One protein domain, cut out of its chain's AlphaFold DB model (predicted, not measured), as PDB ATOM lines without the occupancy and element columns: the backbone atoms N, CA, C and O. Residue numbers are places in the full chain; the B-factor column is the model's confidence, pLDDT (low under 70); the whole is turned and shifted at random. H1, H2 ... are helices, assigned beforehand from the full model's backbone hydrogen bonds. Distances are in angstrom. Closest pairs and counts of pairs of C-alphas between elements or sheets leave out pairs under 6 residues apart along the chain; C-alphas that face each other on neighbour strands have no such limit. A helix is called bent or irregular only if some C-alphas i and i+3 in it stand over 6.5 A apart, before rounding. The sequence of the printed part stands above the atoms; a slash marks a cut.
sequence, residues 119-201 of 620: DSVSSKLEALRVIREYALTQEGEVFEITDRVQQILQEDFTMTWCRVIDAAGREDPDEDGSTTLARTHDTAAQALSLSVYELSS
ATOM      1  N   ASP A 119      17.524  38.598 -32.017       72.62
ATOM      2  CA  ASP A 119      16.542  37.914 -31.166       72.62
ATOM      3  C   ASP A 119      16.810  38.177 -29.670       72.62
ATOM      4  O   ASP A 119      15.890  38.477 -28.906       72.62
ATOM      5  N   SER A 120      18.089  38.229 -29.267       75.94
ATOM      6  CA  SER A 120      18.518  38.488 -27.883       75.94
ATOM      7  C   SER A 120      18.039  39.825 -27.302       75.94
ATOM      8  O   SER A 120      17.926  39.951 -26.084       75.94
ATOM      9  N   VAL A 121      17.774  40.847 -28.127       84.25
ATOM     10  CA  VAL A 121      17.242  42.135 -27.634       84.25
ATOM     11  C   VAL A 121      15.751  42.008 -27.309       84.25
ATOM     12  O   VAL A 121      15.293  42.565 -26.311       84.25
ATOM     13  N   SER A 122      15.007  41.227 -28.100       89.44
ATOM     14  CA  SER A 122      13.584  40.970 -27.866       89.44
ATOM     15  C   SER A 122      13.373  40.197 -26.564       89.44
ATOM     16  O   SER A 122      12.642  40.667 -25.694       89.44
ATOM     17  N   SER A 123      14.095  39.085 -26.372       94.50
ATOM     18  CA  SER A 123      14.003  38.259 -25.156       94.50
ATOM     19  C   SER A 123      14.335  39.040 -23.879       94.50
ATOM     20  O   SER A 123      13.696  38.848 -22.847       94.50
ATOM     21  N   LYS A 124      15.298  39.972 -23.927       94.94
ATOM     22  CA  LYS A 124      15.655  40.813 -22.767       94.94
ATOM     23  C   LYS A 124      14.553  41.798 -22.398       94.94
ATOM     24  O   LYS A 124      14.265  41.964 -21.217       94.94
ATOM     25  N   LEU A 125      13.916  42.424 -23.386       94.38
ATOM     26  CA  LEU A 125      12.777  43.311 -23.141       94.38
ATOM     27  C   LEU A 125      11.553  42.531 -22.646       94.38
ATOM     28  O   LEU A 125      10.853  43.006 -21.757       94.38
ATOM     29  N   GLU A 126      11.312  41.329 -23.167       95.88
ATOM     30  CA  GLU A 126      10.232  40.447 -22.717       95.88
ATOM     31  C   GLU A 126      10.430  39.980 -21.266       95.88
ATOM     32  O   GLU A 126       9.536  40.156 -20.439       95.88
ATOM     33  N   ALA A 127      11.632  39.518 -20.911       97.50
ATOM     34  CA  ALA A 127      11.987  39.177 -19.534       97.50
ATOM     35  C   ALA A 127      11.777  40.356 -18.565       97.50
ATOM     36  O   ALA A 127      11.230  40.183 -17.476       97.50
ATOM     37  N   LEU A 128      12.149  41.577 -18.964       97.06
ATOM     38  CA  LEU A 128      11.931  42.769 -18.141       97.06
ATOM     39  C   LEU A 128      10.452  43.164 -18.021       97.06
ATOM     40  O   LEU A 128      10.086  43.756 -17.006       97.06
ATOM     41  N   ARG A 129       9.590  42.828 -18.993       96.56
ATOM     42  CA  ARG A 129       8.132  43.001 -18.850       96.56
ATOM     43  C   ARG A 129       7.576  42.088 -17.762       96.56
ATOM     44  O   ARG A 129       6.865  42.595 -16.904       96.56
ATOM     45  N   VAL A 130       7.966  40.810 -17.747       97.81
ATOM     46  CA  VAL A 130       7.550  39.845 -16.709       97.81
ATOM     47  C   VAL A 130       7.986  40.313 -15.317       97.81
ATOM     48  O   VAL A 130       7.183  40.334 -14.388       97.81
ATOM     49  N   ILE A 131       9.233  40.774 -15.166       97.69
ATOM     50  CA  ILE A 131       9.724  41.287 -13.874       97.69
ATOM     51  C   ILE A 131       9.004  42.588 -13.474       97.69
ATOM     52  O   ILE A 131       8.697  42.791 -12.302       97.69
ATOM     53  N   ARG A 132       8.703  43.472 -14.435       95.94
ATOM     54  CA  ARG A 132       7.943  44.710 -14.194       95.94
ATOM     55  C   ARG A 132       6.494  44.440 -13.779       95.94
ATOM     56  O   ARG A 132       5.967  45.173 -12.947       95.94
ATOM     57  N   GLU A 133       5.853  43.443 -14.377       97.00
ATOM     58  CA  GLU A 133       4.510  42.993 -14.012       97.00
ATOM     59  C   GLU A 133       4.507  42.467 -12.576       97.00
ATOM     60  O   GLU A 133       3.786  43.010 -11.740       97.00
ATOM     61  N   TYR A 134       5.427  41.554 -12.251       97.88
ATOM     62  CA  TYR A 134       5.627  41.054 -10.890       97.88
ATOM     63  C   TYR A 134       5.891  42.174  -9.866       97.88
ATOM     64  O   TYR A 134       5.253  42.211  -8.816       97.88
ATOM     65  N   ALA A 135       6.749  43.152 -10.182       96.50
ATOM     66  CA  ALA A 135       7.009  44.302  -9.307       96.50
ATOM     67  C   ALA A 135       5.737  45.111  -8.969       96.50
ATOM     68  O   ALA A 135       5.653  45.710  -7.894       96.50
ATOM     69  N   LEU A 136       4.753  45.135  -9.873       95.50
ATOM     70  CA  LEU A 136       3.500  45.874  -9.714       95.50
ATOM     71  C   LEU A 136       2.398  45.056  -9.031       95.50
ATOM     72  O   LEU A 136       1.725  45.598  -8.155       95.50
ATOM     73  N   THR A 137       2.205  43.794  -9.424       95.75
ATOM     74  CA  THR A 137       1.110  42.943  -8.924       95.75
ATOM     75  C   THR A 137       1.491  42.150  -7.675       95.75
ATOM     76  O   THR A 137       0.640  41.934  -6.817       95.75
ATOM     77  N   GLN A 138       2.764  41.756  -7.543       96.00
ATOM     78  CA  GLN A 138       3.247  40.734  -6.600       96.00
ATOM     79  C   GLN A 138       2.514  39.382  -6.741       96.00
ATOM     80  O   GLN A 138       2.447  38.606  -5.791       96.00
ATOM     81  N   GLU A 139       1.966  39.094  -7.925       96.06
ATOM     82  CA  GLU A 139       1.303  37.822  -8.230       96.06
ATOM     83  C   GLU A 139       2.327  36.763  -8.672       96.06
ATOM     84  O   GLU A 139       3.152  37.009  -9.556       96.06
ATOM     85  N   GLY A 140       2.243  35.576  -8.066       95.44
ATOM     86  CA  GLY A 140       3.184  34.468  -8.255       95.44
ATOM     87  C   GLY A 140       4.343  34.463  -7.251       95.44
ATOM     88  O   GLY A 140       4.673  35.473  -6.627       95.44
ATOM     89  N   GLU A 141       4.980  33.307  -7.077       96.00
ATOM     90  CA  GLU A 141       6.174  33.192  -6.232       96.00
ATOM     91  C   GLU A 141       7.458  33.581  -6.987       96.00
ATOM     92  O   GLU A 141       7.592  33.381  -8.194       96.00
ATOM     93  N   VAL A 142       8.471  34.068  -6.255       96.19
ATOM     94  CA  VAL A 142       9.785  34.469  -6.810       96.19
ATOM     95  C   VAL A 142      10.404  33.378  -7.695       96.19
ATOM     96  O   VAL A 142      11.058  33.688  -8.696       96.19
ATOM     97  N   PHE A 143      10.204  32.098  -7.360       97.00
ATOM     98  CA  PHE A 143      10.731  30.987  -8.154       97.00
ATOM     99  C   PHE A 143      10.015  30.843  -9.508       97.00
ATOM    100  O   PHE A 143      10.680  30.586 -10.504       97.00
ATOM    101  N   GLU A 144       8.705  31.087  -9.582       97.88
ATOM    102  CA  GLU A 144       7.922  31.005 -10.822       97.88
ATOM    103  C   GLU A 144       8.319  32.118 -11.793       97.88
ATOM    104  O   GLU A 144       8.511  31.886 -12.986       97.88
ATOM    105  N   ILE A 145       8.508  33.331 -11.265       98.25
ATOM    106  CA  ILE A 145       9.020  34.476 -12.024       98.25
ATOM    107  C   ILE A 145      10.446  34.199 -12.511       98.25
ATOM    108  O   ILE A 145      10.774  34.500 -13.660       98.25
ATOM    109  N   THR A 146      11.277  33.568 -11.676       97.88
ATOM    110  CA  THR A 146      12.631  33.141 -12.057       97.88
ATOM    111  C   THR A 146      12.602  32.115 -13.189       97.88
ATOM    112  O   THR A 146      13.302  32.307 -14.181       97.88
ATOM    113  N   ASP A 147      11.760  31.086 -13.095       97.88
ATOM    114  CA  ASP A 147      11.633  30.049 -14.121       97.88
ATOM    115  C   ASP A 147      11.081  30.621 -15.440       97.88
ATOM    116  O   ASP A 147      11.619  30.313 -16.505       97.88
ATOM    117  N   ARG A 148      10.081  31.519 -15.400       98.12
ATOM    118  CA  ARG A 148       9.571  32.230 -16.593       98.12
ATOM    119  C   ARG A 148      10.663  33.068 -17.263       98.12
ATOM    120  O   ARG A 148      10.883  32.954 -18.468       98.12
ATOM    121  N   VAL A 149      11.393  33.876 -16.492       98.00
ATOM    122  CA  VAL A 149      12.505  34.702 -16.999       98.00
ATOM    123  C   VAL A 149      13.640  33.833 -17.557       98.00
ATOM    124  O   VAL A 149      14.212  34.161 -18.598       98.00
ATOM    125  N   GLN A 150      13.940  32.698 -16.921       97.69
ATOM    126  CA  GLN A 150      14.932  31.743 -17.410       97.69
ATOM    127  C   GLN A 150      14.491  31.058 -18.716       97.69
ATOM    128  O   GLN A 150      15.325  30.857 -19.595       97.69
ATOM    129  N   GLN A 151      13.203  30.742 -18.891       97.56
ATOM    130  CA  GLN A 151      12.674  30.191 -20.149       97.56
ATOM    131  C   GLN A 151      12.763  31.191 -21.312       97.56
ATOM    132  O   GLN A 151      13.125  30.799 -22.421       97.56
ATOM    133  N   ILE A 152      12.490  32.477 -21.057       97.62
ATOM    134  CA  ILE A 152      12.575  33.552 -22.062       97.62
ATOM    135  C   ILE A 152      14.028  33.807 -22.495       97.62
ATOM    136  O   ILE A 152      14.299  34.011 -23.678       97.62
ATOM    137  N   LEU A 153      14.971  33.809 -21.545       96.62
ATOM    138  CA  LEU A 153      16.377  34.159 -21.798       96.62
ATOM    139  C   LEU A 153      17.267  32.969 -22.179       96.62
ATOM    140  O   LEU A 153      18.302  33.170 -22.809       96.62
ATOM    141  N   GLN A 154      16.888  31.747 -21.802       95.56
ATOM    142  CA  GLN A 154      17.638  30.513 -22.054       95.56
ATOM    143  C   GLN A 154      19.114  30.625 -21.619       95.56
ATOM    144  O   GLN A 154      19.406  30.642 -20.423       95.56
ATOM    145  N   GLU A 155      20.047  30.714 -22.570       94.94
ATOM    146  CA  GLU A 155      21.492  30.815 -22.320       94.94
ATOM    147  C   GLU A 155      21.935  32.210 -21.826       94.94
ATOM    148  O   GLU A 155      22.963  32.319 -21.159       94.94
ATOM    149  N   ASP A 156      21.145  33.264 -22.077       95.94
ATOM    150  CA  ASP A 156      21.404  34.634 -21.596       95.94
ATOM    151  C   ASP A 156      21.000  34.833 -20.113       95.94
ATOM    152  O   ASP A 156      21.256  35.896 -19.525       95.94
ATOM    153  N   PHE A 157      20.383  33.826 -19.476       97.31
ATOM    154  CA  PHE A 157      20.028  33.880 -18.059       97.31
ATOM    155  C   PHE A 157      21.276  33.788 -17.170       97.31
ATOM    156  O   PHE A 157      22.053  32.835 -17.211       97.31
ATOM    157  N   THR A 158      21.471  34.795 -16.322       96.94
ATOM    158  CA  THR A 158      22.677  34.961 -15.499       96.94
ATOM    159  C   THR A 158      22.324  35.486 -14.109       96.94
ATOM    160  O   THR A 158      21.259  36.060 -13.897       96.94
ATOM    161  N   MET A 159      23.239  35.344 -13.142       95.62
ATOM    162  CA  MET A 159      23.022  35.766 -11.745       95.62
ATOM    163  C   MET A 159      22.714  37.264 -11.556       95.62
ATOM    164  O   MET A 159      22.319  37.668 -10.462       95.62
ATOM    165  N   THR A 160      22.912  38.108 -12.573       97.38
ATOM    166  CA  THR A 160      22.459  39.507 -12.556       97.38
ATOM    167  C   THR A 160      20.940  39.608 -12.684       97.38
ATOM    168  O   THR A 160      20.359  40.431 -11.986       97.38
ATOM    169  N   TRP A 161      20.288  38.737 -13.462       97.88
ATOM    170  CA  TRP A 161      18.826  38.674 -13.571       97.88
ATOM    171  C   TRP A 161      18.160  38.274 -12.257       97.88
ATOM    172  O   TRP A 161      17.199  38.929 -11.865       97.88
ATOM    173  N   CYS A 162      18.726  37.308 -11.520       97.56
ATOM    174  CA  CYS A 162      18.275  36.980 -10.161       97.56
ATOM    175  C   CYS A 162      18.182  38.233  -9.277       97.56
ATOM    176  O   CYS A 162      17.169  38.440  -8.629       97.56
ATOM    177  N   ARG A 163      19.183  39.127  -9.324       97.06
ATOM    178  CA  ARG A 163      19.169  40.372  -8.532       97.06
ATOM    179  C   ARG A 163      18.078  41.355  -8.954       97.06
ATOM    180  O   ARG A 163      17.614  42.119  -8.117       97.06
ATOM    181  N   VAL A 164      17.710  41.383 -10.236       98.00
ATOM    182  CA  VAL A 164      16.620  42.240 -10.729       98.00
ATOM    183  C   VAL A 164      15.265  41.676 -10.289       98.00
ATOM    184  O   VAL A 164      14.400  42.451  -9.898       98.00
ATOM    185  N   ILE A 165      15.109  40.346 -10.271       97.88
ATOM    186  CA  ILE A 165      13.924  39.659  -9.728       97.88
ATOM    187  C   ILE A 165      13.830  39.861  -8.206       97.88
ATOM    188  O   ILE A 165      12.780  40.261  -7.713       97.88
ATOM    189  N   ASP A 166      14.929  39.682  -7.466       97.00
ATOM    190  CA  ASP A 166      14.995  39.939  -6.018       97.00
ATOM    191  C   ASP A 166      14.598  41.394  -5.693       97.00
ATOM    192  O   ASP A 166      13.887  41.643  -4.726       97.00
ATOM    193  N   ALA A 167      15.017  42.363  -6.520       96.75
ATOM    194  CA  ALA A 167      14.656  43.777  -6.379       96.75
ATOM    195  C   ALA A 167      13.219  44.124  -6.824       96.75
ATOM    196  O   ALA A 167      12.779  45.252  -6.578       96.75
ATOM    197  N   ALA A 168      12.516  43.188  -7.469       97.38
ATOM    198  CA  ALA A 168      11.092  43.266  -7.794       97.38
ATOM    199  C   ALA A 168      10.199  42.605  -6.735       97.38
ATOM    200  O   ALA A 168       9.015  42.924  -6.663       97.38
ATOM    201  N   GLY A 169      10.751  41.718  -5.902       95.94
ATOM    202  CA  GLY A 169      10.063  41.207  -4.720       95.94
ATOM    203  C   GLY A 169       9.916  42.301  -3.661       95.94
ATOM    204  O   GLY A 169      10.874  43.002  -3.329       95.94
ATOM    205  N   ARG A 170       8.709  42.456  -3.116       89.94
ATOM    206  CA  ARG A 170       8.434  43.446  -2.070       89.94
ATOM    207  C   ARG A 170       8.983  42.967  -0.719       89.94
ATOM    208  O   ARG A 170       8.622  41.898  -0.234       89.94
ATOM    209  N   GLU A 171       9.859  43.759  -0.096       83.56
ATOM    210  CA  GLU A 171      10.484  43.412   1.198       83.56
ATOM    211  C   GLU A 171       9.605  43.756   2.414       83.56
ATOM    212  O   GLU A 171       9.780  43.173   3.486       83.56
ATOM    213  N   ASP A 172       8.684  44.705   2.252       87.19
ATOM    214  CA  ASP A 172       7.774  45.213   3.282       87.19
ATOM    215  C   ASP A 172       6.346  45.210   2.707       87.19
ATOM    216  O   ASP A 172       6.146  45.814   1.651       87.19
ATOM    217  N   PRO A 173       5.346  44.540   3.317       87.69
ATOM    218  CA  PRO A 173       3.989  44.482   2.763       87.69
ATOM    219  C   PRO A 173       3.386  45.868   2.479       87.69
ATOM    220  O   PRO A 173       2.653  46.013   1.496       87.69
ATOM    221  N   ASP A 174       3.753  46.879   3.275       92.25
ATOM    222  CA  ASP A 174       3.252  48.254   3.177       92.25
ATOM    223  C   ASP A 174       3.968  49.097   2.096       92.25
ATOM    224  O   ASP A 174       3.643  50.269   1.905       92.25
ATOM    225  N   GLU A 175       4.948  48.541   1.372       93.56
ATOM    226  CA  GLU A 175       5.658  49.261   0.310       93.56
ATOM    227  C   GLU A 175       4.790  49.466  -0.949       93.56
ATOM    228  O   GLU A 175       4.204  48.531  -1.491       93.56
ATOM    229  N   ASP A 176       4.770  50.686  -1.494       94.19
ATOM    230  CA  ASP A 176       4.081  50.977  -2.753       94.19
ATOM    231  C   ASP A 176       4.714  50.229  -3.948       94.19
ATOM    232  O   ASP A 176       5.928  50.261  -4.175       94.19
ATOM    233  N   GLY A 177       3.883  49.665  -4.834       92.75
ATOM    234  CA  GLY A 177       4.359  49.057  -6.090       92.75
ATOM    235  C   GLY A 177       5.179  50.022  -6.968       92.75
ATOM    236  O   GLY A 177       6.058  49.602  -7.714       92.75
ATOM    237  N   SER A 178       4.969  51.336  -6.819       93.81
ATOM    238  CA  SER A 178       5.774  52.373  -7.480       93.81
ATOM    239  C   SER A 178       7.220  52.451  -6.969       93.81
ATOM    240  O   SER A 178       8.128  52.671  -7.771       93.81
ATOM    241  N   THR A 179       7.469  52.277  -5.664       94.56
ATOM    242  CA  THR A 179       8.840  52.294  -5.120       94.56
ATOM    243  C   THR A 179       9.553  50.974  -5.384       94.56
ATOM    244  O   THR A 179      10.737  50.990  -5.725       94.56
ATOM    245  N   THR A 180       8.812  49.861  -5.352       95.44
ATOM    246  CA  THR A 180       9.295  48.539  -5.784       95.44
ATOM    247  C   THR A 180       9.746  48.594  -7.250       95.44
ATOM    248  O   THR A 180      10.891  48.267  -7.570       95.44
ATOM    249  N   LEU A 181       8.906  49.126  -8.147       95.56
ATOM    250  CA  LEU A 181       9.237  49.284  -9.567       95.56
ATOM    251  C   LEU A 181      10.441  50.214  -9.802       95.56
ATOM    252  O   LEU A 181      11.293  49.905 -10.635       95.56
ATOM    253  N   ALA A 182      10.555  51.326  -9.065       95.06
ATOM    254  CA  ALA A 182      11.713  52.218  -9.166       95.06
ATOM    255  C   ALA A 182      13.019  51.512  -8.749       95.06
ATOM    256  O   ALA A 182      14.018  51.579  -9.465       95.06
ATOM    257  N   ARG A 183      12.994  50.756  -7.642       95.81
ATOM    258  CA  ARG A 183      14.117  49.927  -7.171       95.81
ATOM    259  C   ARG A 183      14.505  48.855  -8.194       95.81
ATOM    260  O   ARG A 183      15.693  48.659  -8.460       95.81
ATOM    261  N   THR A 184      13.512  48.192  -8.786       96.25
ATOM    262  CA  THR A 184      13.692  47.197  -9.853       96.25
ATOM    263  C   THR A 184      14.389  47.822 -11.062       96.25
ATOM    264  O   THR A 184      15.388  47.293 -11.546       96.25
ATOM    265  N   HIS A 185      13.904  48.981 -11.519       95.12
ATOM    266  CA  HIS A 185      14.443  49.719 -12.663       95.12
ATOM    267  C   HIS A 185      15.897  50.161 -12.436       95.12
ATOM    268  O   HIS A 185      16.757  49.917 -13.284       95.12
ATOM    269  N   ASP A 186      16.200  50.750 -11.276       95.56
ATOM    270  CA  ASP A 186      17.563  51.163 -10.920       95.56
ATOM    271  C   ASP A 186      18.518  49.962 -10.825       95.56
ATOM    272  O   ASP A 186      19.678  50.044 -11.240       95.56
ATOM    273  N   THR A 187      18.021  48.823 -10.333       96.44
ATOM    274  CA  THR A 187      18.782  47.568 -10.265       96.44
ATOM    275  C   THR A 187      19.012  46.980 -11.657       96.44
ATOM    276  O   THR A 187      20.126  46.549 -11.944       96.44
ATOM    277  N   ALA A 188      18.020  47.017 -12.553       95.88
ATOM    278  CA  ALA A 188      18.157  46.583 -13.944       95.88
ATOM    279  C   ALA A 188      19.191  47.428 -14.706       95.88
ATOM    280  O   ALA A 188      20.083  46.871 -15.348       95.88
ATOM    281  N   ALA A 189      19.134  48.759 -14.571       94.94
ATOM    282  CA  ALA A 189      20.103  49.677 -15.171       94.94
ATOM    283  C   ALA A 189      21.546  49.352 -14.742       94.94
ATOM    284  O   ALA A 189      22.447  49.265 -15.577       94.94
ATOM    285  N   GLN A 190      21.763  49.116 -13.443       95.69
ATOM    286  CA  GLN A 190      23.087  48.817 -12.890       95.69
ATOM    287  C   GLN A 190      23.570  47.394 -13.206       95.69
ATOM    288  O   GLN A 190      24.732  47.204 -13.562       95.69
ATOM    289  N   ALA A 191      22.712  46.383 -13.054       95.31
ATOM    290  CA  ALA A 191      23.105  44.975 -13.126       95.31
ATOM    291  C   ALA A 191      23.196  44.439 -14.561       95.31
ATOM    292  O   ALA A 191      24.005  43.551 -14.825       95.31
ATOM    293  N   LEU A 192      22.383  44.969 -15.480       94.56
ATOM    294  CA  LEU A 192      22.325  44.533 -16.880       94.56
ATOM    295  C   LEU A 192      23.034  45.504 -17.838       94.56
ATOM    296  O   LEU A 192      23.126  45.220 -19.027       94.56
ATOM    297  N   SER A 193      23.564  46.626 -17.327       93.56
ATOM    298  CA  SER A 193      24.199  47.700 -18.117       93.56
ATOM    299  C   SER A 193      23.299  48.278 -19.221       93.56
ATOM    300  O   SER A 193      23.789  48.739 -20.252       93.56
ATOM    301  N   LEU A 194      21.981  48.246 -19.006       88.88
ATOM    302  CA  LEU A 194      20.990  48.740 -19.958       88.88
ATOM    303  C   LEU A 194      20.993  50.264 -19.999       88.88
ATOM    304  O   LEU A 194      21.102  50.939 -18.970       88.88
ATOM    305  N   SER A 195      20.827  50.821 -21.194       90.38
ATOM    306  CA  SER A 195      20.641  52.256 -21.344       90.38
ATOM    307  C   SER A 195      19.278  52.689 -20.794       90.38
ATOM    308  O   SER A 195      18.286  51.962 -20.858       90.38
ATOM    309  N   VAL A 196      19.197  53.934 -20.316       85.00
ATOM    310  CA  VAL A 196      17.927  54.538 -19.869       85.00
ATOM    311  C   VAL A 196      16.864  54.501 -20.979       85.00
ATOM    312  O   VAL A 196      15.677  54.407 -20.687       85.00
ATOM    313  N   TYR A 197      17.280  54.524 -22.251       87.44
ATOM    314  CA  TYR A 197      16.386  54.431 -23.405       87.44
ATOM    315  C   TYR A 197      15.747  53.038 -23.558       87.44
ATOM    316  O   TYR A 197      14.542  52.948 -23.781       87.44
ATOM    317  N   GLU A 198      16.518  51.961 -23.377       87.44
ATOM    318  CA  GLU A 198      16.009  50.576 -23.400       87.44
ATOM    319  C   GLU A 198      15.082  50.268 -22.219       87.44
ATOM    320  O   GLU A 198      14.186  49.441 -22.338       87.44
ATOM    321  N   LEU A 199      15.265  50.950 -21.085       87.38
ATOM    322  CA  LEU A 199      14.341  50.852 -19.955       87.38
ATOM    323  C   LEU A 199      13.108  51.752 -20.133       87.38
ATOM    324  O   LEU A 199      12.009  51.389 -19.724       87.38
ATOM    325  N   SER A 200      13.249  52.899 -20.805       87.12
ATOM    326  CA  SER A 200      12.122  53.784 -21.129       87.12
ATOM    327  C   SER A 200      11.130  53.171 -22.123       87.12
ATOM    328  O   SER A 200       9.957  53.515 -22.062       87.12
ATOM    329  N   SER A 201      11.543  52.234 -22.985       87.38
ATOM    330  CA  SER A 201      10.615  51.474 -23.847       87.38
ATOM    331  C   SER A 201       9.818  50.386 -23.105       87.38
ATOM    332  O   SER A 201       8.939  49.760 -23.696       87.38
TER     333      SER A 201
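AT A GLANCE: This is residues 119 to 201 of the 620 residues of an uncharacterized protein of Dendrothele bispora (strain CBS 962.96) (UniProt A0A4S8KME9). Four helices, H1 to H4, make a small up-and-down bundle, somewhat flattened: H1 and H3 form its middle, with H2 on one side of them and H4 on the other. The short helix H5 folds back beside H4, on the side turned away from H2. The printed part has 83 residues with five named helices, H1, H2, H3, H4 and H5 in chain order, and no named strand; the class is all helix. The whole is compact, with a radius of gyration of the C-alphas of 11.8 A, and spans 38 by 27 by 19 A.

IN THESE COORDINATES: The longest helix is H1, residues 119 to 137, which runs 27.5 A from C-alpha 119 at (16.542, 37.914, -31.166) to C-alpha 137 at (1.110, 42.943, -8.924). H2, residues 142 to 156, is 18.8 A long and irregular: C-alphas 152 and 155 are 9.3 A apart. H3, residues 159 to 166, measures 10.7 A. H4, residues 177 to 192, is 21.4 A long and begins with C-alpha 177 at (4.359, 49.057, -6.090). H5, residues 196 to 200, ends with C-alpha 200 at (12.122, 53.784, -21.129).

HOW THE PARTS SIT: H1 touches H2 at a shallow tilt of 10 degrees, opposite ways, as a helical hairpin; their closest C-alphas, those of Ala 127 and Val 149, are 5.2 A apart. H1 also touches H4, with its residues 132 to 137 alone, at a shallow tilt of 28 degrees, opposite ways; the closest C-alphas are those of Leu 136 and Gly 177, 4.9 A apart. H1 and H3 are close but not clearly touching, with the C-alphas of Ile 131 and Ile 165 closest at 6.1 A. H2, with residues 142 to 146 alone, touches H3 in a hairpin at a shallow tilt of 30 degrees; the C-alphas of Thr 146 and Ile 165 come closest, at 7.0 A. H3 and H4 form another hairpin at a shallow tilt of 6 degrees, and their closest C-alphas, of Thr 160 and Ala 191, are 5.5 A apart. H4 and H5 only just touch, with 3 pairs of C-alphas within 8 A; the closest are those of Ala 189 and Val 196, at 7.1 A. H2 and H4 are apart. In H1, H4 and H5 every O i to N i+4 pair is within hydrogen-bond range; in H2 9 of 11 are, and in H3 3 of 4.

THE WHOLE: The two C-alphas farthest apart, those of Asp 119 and Asp 174, are 38.2 A from each other. The printed part has no cut. The link from H3 to H4, with 10 residues, is short; the other three links are tight. The mean pLDDT of the printed part is 94.2, and no printed residue is under 70.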